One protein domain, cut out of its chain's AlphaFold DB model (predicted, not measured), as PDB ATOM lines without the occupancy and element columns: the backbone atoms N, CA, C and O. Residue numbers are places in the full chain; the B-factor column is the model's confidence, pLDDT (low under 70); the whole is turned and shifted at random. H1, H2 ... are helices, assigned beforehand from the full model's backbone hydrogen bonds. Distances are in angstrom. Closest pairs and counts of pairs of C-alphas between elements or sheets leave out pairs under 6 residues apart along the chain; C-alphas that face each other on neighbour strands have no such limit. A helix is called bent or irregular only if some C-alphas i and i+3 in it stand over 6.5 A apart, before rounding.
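Overview. This is residues 2 to 71 of the 400 residues of an uncharacterized protein of Holophagales bacterium (UniProt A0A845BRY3). Three longer helices, H1, H3 and H4, stand as a loosely joined triangle, with H1 and H3 meeting at a corner near their first residues and H4 facing both across a small distance. The short helix H2 lies close to H1, and residues 26 to 28 lead from it to H3 by a tight link; from the end of H3 a long stretch without named elements, residues 42 to 53, swings round the outside to the start of H4. The printed part has 70 residues with four named helices, H1 H2 H3 H4 along the chain, and no named strand; its class is all helix. It is compact, with a radius of gyration of the C-alphas of 11.7 A, and its outline is rounded, spanning 33 by 25 by 20 A.

Arrangement. Begin with H1, residues 2 to 14, and look from its Leu 5 to Pro 29, the first residue of H3, residues 29 to 41. Their C-alphas, the closest of the two helices, are 5.3 A apart; H1 and H3 touch there, and H3 does so with residues 29 to 32 alone. Their lines are about perpendicular, at 82 degrees. Next look at H2, residues 22 to 25: it is close to H1 but not clearly touching, and the closest C-alphas, those of Leu 12 and Leu 23, are 6.2 A apart. Then turn to H4, residues 54 to 70, which touches no helix. It is near H1, with 9 pairs of C-alphas within 10 A, and near H3, with 7 such pairs, the closest at 8.5 A. H2 and H4 are apart. Along the backbones, every O i to N i+4 pair is within hydrogen-bond range in H3, 11 of 13 are in H4, and 4 of 9 are in H1, where 9 of 10 O i to N i+3 pairs are within range; H2 is too short for an O i to N i+4 pair.

Along the chain. Find C-alpha 2 at (-14.342, 46.893, 74.809); from there H1 runs 20.8 A to C-alpha 14. H2, residues 22 to 25, has four residues. Find C-alpha 29 at (-13.902, 40.166, 74.460), where H3 begins; it runs 18.1 A to C-alpha 41. H4, the longest helix by residues, runs 25.3 A from C-alpha 54 to C-alpha 70 at (-26.670, 39.800, 64.998). It has a kink of 28 degrees near residue 64 and is only just irregular: C-alphas 66 and 69 are 7.0 A apart.

Size, cuts and confidence. The two C-alphas farthest apart, those of Glu 18 and Tyr 41, are 33.4 A apart, and those of Asp 2 and His 71, first and last of the printed part, are 13.6 A apart. The link from H1 to H2 is short, that from H2 to H3 is tight, and that from H3 to H4, 12 residues, is long. The printed part has no cut. In the B-factor column of this model you find a mean pLDDT of 90.5 for the printed part, and no printed residue is under 70.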
ATOM      1  N   ASP A   2     -14.152  47.758  73.641       82.00
ATOM      2  CA  ASP A   2     -14.342  46.893  74.809       82.00
ATOM      3  C   ASP A   2     -15.705  47.071  75.480       82.00
ATOM      4  O   ASP A   2     -16.353  46.086  75.786       82.00
ATOM      5  N   ALA A   3     -16.217  48.300  75.605       87.31
ATOM      6  CA  ALA A   3     -17.555  48.537  76.154       87.31
ATOM      7  C   ALA A   3     -18.691  47.847  75.365       87.31
ATOM      8  O   ALA A   3     -19.679  47.432  75.961       87.31
ATOM      9  N   ILE A   4     -18.565  47.714  74.037       88.94
ATOM     10  CA  ILE A   4     -19.553  47.004  73.210       88.94
ATOM     11  C   ILE A   4     -19.425  45.497  73.434       88.94
ATOM     12  O   ILE A   4     -20.445  44.856  73.646       88.94
ATOM     13  N   LEU A   5     -18.199  44.964  73.442       91.38
ATOM     14  CA  LEU A   5     -17.938  43.535  73.663       91.38
ATOM     15  C   LEU A   5     -18.373  43.098  75.075       91.38
ATOM     16  O   LEU A   5     -19.033  42.079  75.255       91.38
ATOM     17  N   VAL A   6     -18.077  43.918  76.087       89.69
ATOM     18  CA  VAL A   6     -18.513  43.709  77.477       89.69
ATOM     19  C   VAL A   6     -20.035  43.756  77.586       89.69
ATOM     20  O   VAL A   6     -20.610  42.931  78.283       89.69
ATOM     21  N   ARG A   7     -20.705  44.673  76.880       89.81
ATOM     22  CA  ARG A   7     -22.173  44.722  76.860       89.81
ATOM     23  C   ARG A   7     -22.777  43.522  76.130       89.81
ATOM     24  O   ARG A   7     -23.782  42.993  76.584       89.81
ATOM     25  N   ASP A   8     -22.200  43.091  75.007       89.75
ATOM     26  CA  ASP A   8     -22.718  41.935  74.259       89.75
ATOM     27  C   ASP A   8     -22.587  40.637  75.069       89.75
ATOM     28  O   ASP A   8     -23.429  39.746  74.964       89.75
ATOM     29  N   ARG A   9     -21.610  40.590  75.985       90.44
ATOM     30  CA  ARG A   9     -21.459  39.517  76.968       90.44
ATOM     31  C   ARG A   9     -22.676  39.311  77.865       90.44
ATOM     32  O   ARG A   9     -22.941  38.176  78.257       90.44
ATOM     33  N   ASP A  10     -23.455  40.353  78.153       89.75
ATOM     34  CA  ASP A  10     -24.639  40.233  79.012       89.75
ATOM     35  C   ASP A  10     -25.713  39.296  78.431       89.75
ATOM     36  O   ASP A  10     -26.555  38.805  79.186       89.75
ATOM     37  N   LYS A  11     -25.649  38.964  77.131       87.94
ATOM     38  CA  LYS A  11     -26.495  37.929  76.520       87.94
ATOM     39  C   LYS A  11     -26.308  36.558  77.179       87.94
ATOM     40  O   LYS A  11     -27.273  35.813  77.290       87.94
ATOM     41  N   LEU A  12     -25.128  36.246  77.727       89.06
ATOM     42  CA  LEU A  12     -24.902  34.994  78.465       89.06
ATOM     43  C   LEU A  12     -25.886  34.789  79.624       89.06
ATOM     44  O   LEU A  12     -26.177  33.653  79.978       89.06
ATOM     45  N   ARG A  13     -26.434  35.871  80.197       87.38
ATOM     46  CA  ARG A  13     -27.391  35.793  81.311       87.38
ATOM     47  C   ARG A  13     -28.724  35.149  80.930       87.38
ATOM     48  O   ARG A  13     -29.475  34.792  81.831       87.38
ATOM     49  N   SER A  14     -29.043  35.018  79.639       86.12
ATOM     50  CA  SER A  14     -30.228  34.272  79.196       86.12
ATOM     51  C   SER A  14     -29.985  32.767  79.036       86.12
ATOM     52  O   SER A  14     -30.923  32.057  78.689       86.12
ATOM     53  N   ILE A  15     -28.761  32.277  79.274       89.00
ATOM     54  CA  ILE A  15     -28.432  30.845  79.269       89.00
ATOM     55  C   ILE A  15     -28.461  30.323  80.704       89.00
ATOM     56  O   ILE A  15     -27.839  30.899  81.596       89.00
ATOM     57  N   ASP A  16     -29.157  29.209  80.920       90.25
ATOM     58  CA  ASP A  16     -29.165  28.508  82.203       90.25
ATOM     59  C   ASP A  16     -28.053  27.450  82.223       90.25
ATOM     60  O   ASP A  16     -28.232  26.324  81.753       90.25
ATOM     61  N   PHE A  17     -26.869  27.855  82.688       91.00
ATOM     62  CA  PHE A  17     -25.712  26.973  82.851       91.00
ATOM     63  C   PHE A  17     -25.782  26.180  84.157       91.00
ATOM     64  O   PHE A  17     -26.139  26.725  85.205       91.00
ATOM     65  N   GLU A  18     -25.350  24.917  84.121       91.00
ATOM     66  CA  GLU A  18     -25.181  24.109  85.335       91.00
ATOM     67  C   GLU A  18     -24.034  24.660  86.200       91.00
ATOM     68  O   GLU A  18     -24.186  24.796  87.418       91.00
ATOM     69  N   ASP A  19     -22.916  25.054  85.578       88.88
ATOM     70  CA  ASP A  19     -21.843  25.808  86.236       88.88
ATOM     71  C   ASP A  19     -22.000  27.321  86.018       88.88
ATOM     72  O   ASP A  19     -21.726  27.863  84.945       88.88
ATOM     73  N   ARG A  20     -22.389  28.042  87.074       86.62
ATOM     74  CA  ARG A  20     -22.568  29.503  87.026       86.62
ATOM     75  C   ARG A  20     -21.272  30.282  86.804       86.62
ATOM     76  O   ARG A  20     -21.348  31.414  86.329       86.62
ATOM     77  N   ASN A  21     -20.105  29.699  87.090       89.12
ATOM     78  CA  ASN A  21     -18.820  30.360  86.840       89.12
ATOM     79  C   ASN A  21     -18.573  30.571  85.338       89.12
ATOM     80  O   ASN A  21     -17.813  31.460  84.956       89.12
ATOM     81  N   LEU A  22     -19.262  29.815  84.473       88.75
ATOM     82  CA  LEU A  22     -19.182  29.960  83.019       88.75
ATOM     83  C   LEU A  22     -19.579  31.364  82.539       88.75
ATOM     84  O   LEU A  22     -19.002  31.856  81.570       88.75
ATOM     85  N   LEU A  23     -20.468  32.063  83.255       86.88
ATOM     86  CA  LEU A  23     -20.847  33.449  82.944       86.88
ATOM     87  C   LEU A  23     -19.659  34.425  83.027       86.88
ATOM     88  O   LEU A  23     -19.642  35.442  82.333       86.88
ATOM     89  N   GLU A  24     -18.660  34.117  83.858       86.06
ATOM     90  CA  GLU A  24     -17.482  34.960  84.083       86.06
ATOM     91  C   GLU A  24     -16.297  34.615  83.186       86.06
ATOM     92  O   GLU A  24     -15.410  35.458  83.010       86.06
ATOM     93  N   VAL A  25     -16.307  33.453  82.523       89.69
ATOM     94  CA  VAL A  25     -15.195  32.993  81.666       89.69
ATOM     95  C   VAL A  25     -15.553  32.859  80.182       89.69
ATOM     96  O   VAL A  25     -14.674  33.041  79.343       89.69
ATOM     97  N   LEU A  26     -16.822  32.620  79.835       91.69
ATOM     98  CA  LEU A  26     -17.270  32.485  78.443       91.69
ATOM     99  C   LEU A  26     -17.539  33.835  77.779       91.69
ATOM    100  O   LEU A  26     -17.779  34.845  78.452       91.69
ATOM    101  N   TYR A  27     -17.513  33.831  76.446       91.75
ATOM    102  CA  TYR A  27     -17.829  34.959  75.574       91.75
ATOM    103  C   TYR A  27     -17.073  36.233  75.961       91.75
ATOM    104  O   TYR A  27     -17.606  37.345  75.975       91.75
ATOM    105  N   SER A  28     -15.806  36.050  76.335       91.69
ATOM    106  CA  SER A  28     -14.897  37.148  76.648       91.69
ATOM    107  C   SER A  28     -14.705  38.053  75.421       91.69
ATOM    108  O   SER A  28     -14.912  37.601  74.292       91.69
ATOM    109  N   PRO A  29     -14.264  39.314  75.592       91.94
ATOM    110  CA  PRO A  29     -13.902  40.166  74.460       91.94
ATOM    111  C   PRO A  29     -12.926  39.482  73.496       91.94
ATOM    112  O   PRO A  29     -13.079  39.581  72.282       91.94
ATOM    113  N   THR A  30     -11.974  38.719  74.036       91.19
ATOM    114  CA  THR A  30     -11.010  37.937  73.263       91.19
ATOM    115  C   THR A  30     -11.695  36.888  72.388       91.19
ATOM    116  O   THR A  30     -11.425  36.859  71.191       91.19
ATOM    117  N   GLU A  31     -12.608  36.093  72.957       92.75
ATOM    118  CA  GLU A  31     -13.366  35.063  72.229       92.75
ATOM    119  C   GLU A  31     -14.302  35.682  71.178       92.75
ATOM    120  O   GLU A  31     -14.429  35.178  70.062       92.75
ATOM    121  N   GLN A  32     -14.953  36.800  71.512       94.38
ATOM    122  CA  GLN A  32     -15.804  37.531  70.572       94.38
ATOM    123  C   GLN A  32     -15.009  37.976  69.341       94.38
ATOM    124  O   GLN A  32     -15.458  37.764  68.214       94.38
ATOM    125  N   MET A  33     -13.812  38.535  69.542       94.12
ATOM    126  CA  MET A  33     -12.935  38.942  68.444       94.12
ATOM    127  C   MET A  33     -12.432  37.750  67.620       94.12
ATOM    128  O   MET A  33     -12.447  37.840  66.394       94.12
ATOM    129  N   ASP A  34     -12.105  36.612  68.246       94.12
ATOM    130  CA  ASP A  34     -11.748  35.379  67.522       94.12
ATOM    131  C   ASP A  34     -12.876  34.919  66.595       94.12
ATOM    132  O   ASP A  34     -12.655  34.623  65.419       94.12
ATOM    133  N   ARG A  35     -14.114  34.897  67.101       94.50
ATOM    134  CA  ARG A  35     -15.289  34.512  66.309       94.50
ATOM    135  C   ARG A  35     -15.546  35.502  65.174       94.50
ATOM    136  O   ARG A  35     -15.878  35.090  64.060       94.50
ATOM    137  N   LEU A  36     -15.379  36.804  65.424       95.69
ATOM    138  CA  LEU A  36     -15.504  37.844  64.399       95.69
ATOM    139  C   LEU A  36     -14.442  37.697  63.307       95.69
ATOM    140  O   LEU A  36     -14.788  37.726  62.126       95.69
ATOM    141  N   ALA A  37     -13.180  37.490  63.680       95.56
ATOM    142  CA  ALA A  37     -12.088  37.262  62.741       95.56
ATOM    143  C   ALA A  37     -12.336  35.994  61.910       95.56
ATOM    144  O   ALA A  37     -12.341  36.063  60.679       95.56
ATOM    145  N   ALA A  38     -12.670  34.873  62.555       95.44
ATOM    146  CA  ALA A  38     -13.048  33.625  61.892       95.44
ATOM    147  C   ALA A  38     -14.160  33.844  60.850       95.44
ATOM    148  O   ALA A  38     -14.036  33.440  59.691       95.44
ATOM    149  N   ARG A  39     -15.209  34.597  61.207       94.69
ATOM    150  CA  ARG A  39     -16.312  34.936  60.296       94.69
ATOM    151  C   ARG A  39     -15.891  35.846  59.137       94.69
ATOM    152  O   ARG A  39     -16.383  35.664  58.022       94.69
ATOM    153  N   VAL A  40     -15.042  36.846  59.385       93.62
ATOM    154  CA  VAL A  40     -14.604  37.845  58.389       93.62
ATOM    155  C   VAL A  40     -13.583  37.273  57.404       93.62
ATOM    156  O   VAL A  40     -13.590  37.663  56.228       93.62
ATOM    157  N   TYR A  41     -12.721  36.371  57.866       94.50
ATOM    158  CA  TYR A  41     -11.656  35.749  57.078       94.50
ATOM    159  C   TYR A  41     -12.004  34.339  56.588       94.50
ATOM    160  O   TYR A  41     -11.219  33.755  55.849       94.50
ATOM    161  N   ASN A  42     -13.202  33.839  56.912       94.88
ATOM    162  CA  ASN A  42     -13.684  32.507  56.542       94.88
ATOM    163  C   ASN A  42     -12.732  31.394  57.009       94.88
ATOM    164  O   ASN A  42     -12.338  30.517  56.241       94.88
ATOM    165  N   LEU A  43     -12.349  31.480  58.281       95.75
ATOM    166  CA  LEU A  43     -11.462  30.553  58.974       95.75
ATOM    167  C   LEU A  43     -12.219  29.860  60.116       95.75
ATOM    168  O   LEU A  43     -13.243  30.382  60.567       95.75
ATOM    169  N   PRO A  44     -11.756  28.689  60.586       93.69
ATOM    170  CA  PRO A  44     -12.331  28.058  61.765       93.69
ATOM    171  C   PRO A  44     -12.152  28.945  63.004       93.69
ATOM    172  O   PRO A  44     -11.156  29.657  63.141       93.69
ATOM    173  N   VAL A  45     -13.125  28.893  63.915       91.00
ATOM    174  CA  VAL A  45     -12.985  29.503  65.243       91.00
ATOM    175  C   VAL A  45     -11.944  28.688  66.030       91.00
ATOM    176  O   VAL A  45     -12.022  27.458  66.001       91.00
ATOM    177  N   PRO A  46     -10.979  29.331  66.714       88.62
ATOM    178  CA  PRO A  46     -10.043  28.663  67.610       88.62
ATOM    179  C   PRO A  46     -10.756  27.786  68.643       88.62
ATOM    180  O   PRO A  46     -11.867  28.099  69.074       88.62
ATOM    181  N   GLU A  47     -10.112  26.692  69.050       84.88
ATOM    182  CA  GLU A  47     -10.697  25.767  70.022       84.88
ATOM    183  C   GLU A  47     -10.976  26.452  71.366       84.88
ATOM    184  O   GLU A  47     -10.145  27.184  71.913       84.88
ATOM    185  N   GLN A  48     -12.158  26.174  71.921       79.69
ATOM    186  CA  GLN A  48     -12.562  26.672  73.229       79.69
ATOM    187  C   GLN A  48     -11.682  26.036  74.314       79.69
ATOM    188  O   GLN A  48     -11.693  24.822  74.513       79.69
ATOM    189  N   THR A  49     -10.942  26.852  75.061       81.69
ATOM    190  CA  THR A  49     -10.057  26.366  76.136       81.69
ATOM    191  C   THR A  49     -10.790  26.126  77.458       81.69
ATOM    192  O   THR A  49     -10.293  25.413  78.334       81.69
ATOM    193  N   VAL A  50     -11.986  26.704  77.611       87.00
ATOM    194  CA  VAL A  50     -12.823  26.549  78.803       87.00
ATOM    195  C   VAL A  50     -13.441  25.154  78.817       87.00
ATOM    196  O   VAL A  50     -14.219  24.794  77.937       87.00
ATOM    197  N   ARG A  51     -13.119  24.371  79.851       87.75
ATOM    198  CA  ARG A  51     -13.738  23.061  80.077       87.75
ATOM    199  C   ARG A  51     -15.159  23.245  80.593       87.75
ATOM    200  O   ARG A  51     -15.370  23.969  81.558       87.75
ATOM    201  N   MET A  52     -16.103  22.541  79.987       90.88
ATOM    202  CA  MET A  52     -17.505  22.542  80.396       90.88
ATOM    203  C   MET A  52     -18.123  21.156  80.210       90.88
ATOM    204  O   MET A  52     -17.556  20.296  79.528       90.88
ATOM    205  N   SER A  53     -19.269  20.921  80.851       92.88
ATOM    206  CA  SER A  53     -20.039  19.696  80.641       92.88
ATOM    207  C   SER A  53     -20.548  19.635  79.194       92.88
ATOM    208  O   SER A  53     -20.737  20.663  78.546       92.88
ATOM    209  N   HIS A  54     -20.825  18.434  78.675       90.31
ATOM    210  CA  HIS A  54     -21.431  18.292  77.342       90.31
ATOM    211  C   HIS A  54     -22.795  19.011  77.252       90.31
ATOM    212  O   HIS A  54     -23.197  19.479  76.189       90.31
ATOM    213  N   SER A  55     -23.518  19.088  78.374       92.38
ATOM    214  CA  SER A  55     -24.805  19.776  78.490       92.38
ATOM    215  C   SER A  55     -24.643  21.291  78.293       92.38
ATOM    216  O   SER A  55     -25.296  21.878  77.431       92.38
ATOM    217  N   ASP A  56     -23.702  21.908  79.013       92.62
ATOM    218  CA  ASP A  56     -23.421  23.344  78.922       92.62
ATOM    219  C   ASP A  56     -22.762  23.740  77.596       92.62
ATOM    220  O   ASP A  56     -23.101  24.791  77.053       92.62
ATOM    221  N   ALA A  57     -21.896  22.886  77.033       91.12
ATOM    222  CA  ALA A  57     -21.313  23.093  75.702       91.12
ATOM    223  C   ALA A  57     -22.399  23.246  74.640       91.12
ATOM    224  O   ALA A  57     -22.424  24.233  73.907       91.12
ATOM    225  N   LYS A  58     -23.354  22.313  74.629       91.62
ATOM    226  CA  LYS A  58     -24.466  22.338  73.684       91.62
ATOM    227  C   LYS A  58     -25.332  23.591  73.852       91.62
ATOM    228  O   LYS A  58     -25.641  24.245  72.861       91.62
ATOM    229  N   ARG A  59     -25.689  23.961  75.092       92.69
ATOM    230  CA  ARG A  59     -26.462  25.191  75.368       92.69
ATOM    231  C   ARG A  59     -25.733  26.443  74.886       92.69
ATOM    232  O   ARG A  59     -26.362  27.360  74.364       92.69
ATOM    233  N   TYR A  60     -24.418  26.487  75.081       93.25
ATOM    234  CA  TYR A  60     -23.603  27.620  74.670       93.25
ATOM    235  C   TYR A  60     -23.519  27.746  73.146       93.25
ATOM    236  O   TYR A  60     -23.723  28.836  72.613       93.25
ATOM    237  N   GLU A  61     -23.274  26.640  72.444       91.06
ATOM    238  CA  GLU A  61     -23.213  26.606  70.980       91.06
ATOM    239  C   GLU A  61     -24.546  27.019  70.341       91.06
ATOM    240  O   GLU A  61     -24.556  27.906  69.488       91.06
ATOM    241  N   GLU A  62     -25.674  26.476  70.814       92.25
ATOM    242  CA  GLU A  62     -27.016  26.840  70.330       92.25
ATOM    243  C   GLU A  62     -27.313  28.339  70.530       92.25
ATOM    244  O   GLU A  62     -27.859  29.009  69.649       92.25
ATOM    245  N   ALA A  63     -26.919  28.902  71.677       92.00
ATOM    246  CA  ALA A  63     -27.086  30.326  71.950       92.00
ATOM    247  C   ALA A  63     -26.221  31.203  71.030       92.00
ATOM    248  O   ALA A  63     -26.684  32.222  70.509       92.00
ATOM    249  N   LEU A  64     -24.971  30.798  70.790       91.50
ATOM    250  CA  LEU A  64     -24.066  31.503  69.887       91.50
ATOM    251  C   LEU A  64     -24.578  31.501  68.448       91.50
ATOM    252  O   LEU A  64     -24.533  32.546  67.802       91.50
ATOM    253  N   GLU A  65     -25.100  30.378  67.955       89.94
ATOM    254  CA  GLU A  65     -25.708  30.305  66.621       89.94
ATOM    255  C   GLU A  65     -26.870  31.292  66.466       89.94
ATOM    256  O   GLU A  65     -27.026  31.900  65.405       89.94
ATOM    257  N   SER A  66     -27.643  31.510  67.534       89.81
ATOM    258  CA  SER A  66     -28.751  32.460  67.522       89.81
ATOM    259  C   SER A  66     -28.305  33.923  67.559       89.81
ATOM    260  O   SER A  66     -28.933  34.744  66.899       89.81
ATOM    261  N   TRP A  67     -27.292  34.287  68.353       89.25
ATOM    262  CA  TRP A  67     -26.986  35.705  68.624       89.25
ATOM    263  C   TRP A  67     -25.812  36.259  67.838       89.25
ATOM    264  O   TRP A  67     -25.733  37.470  67.622       89.25
ATOM    265  N   PHE A  68     -24.863  35.401  67.470       90.44
ATOM    266  CA  PHE A  68     -23.637  35.822  66.814       90.44
ATOM    267  C   PHE A  68     -23.875  36.460  65.435       90.44
ATOM    268  O   PHE A  68     -23.209  37.455  65.146       90.44
ATOM    269  N   PRO A  69     -24.822  35.989  64.592       90.44
ATOM    270  CA  PRO A  69     -25.138  36.667  63.332       90.44
ATOM    271  C   PRO A  69     -25.551  38.136  63.512       90.44
ATOM    272  O   PRO A  69     -25.207  38.966  62.672       90.44
ATOM    273  N   ASP A  70     -26.201  38.457  64.636       89.38
ATOM    274  CA  ASP A  70     -26.670  39.800  64.998       89.38
ATOM    275  C   ASP A  70     -25.649  40.586  65.840       89.38
ATOM    276  O   ASP A  70     -25.977  41.600  66.466       89.38
ATOM    277  N   HIS A  71     -24.394  40.129  65.896       92.19
ATOM    278  CA  HIS A  71     -23.355  40.820  66.649       92.19
ATOM    279  C   HIS A  71     -23.179  42.262  66.124       92.19
ATOM    280  O   HIS A  71     -23.089  42.457  64.907       92.19
TER     281      HIS A  71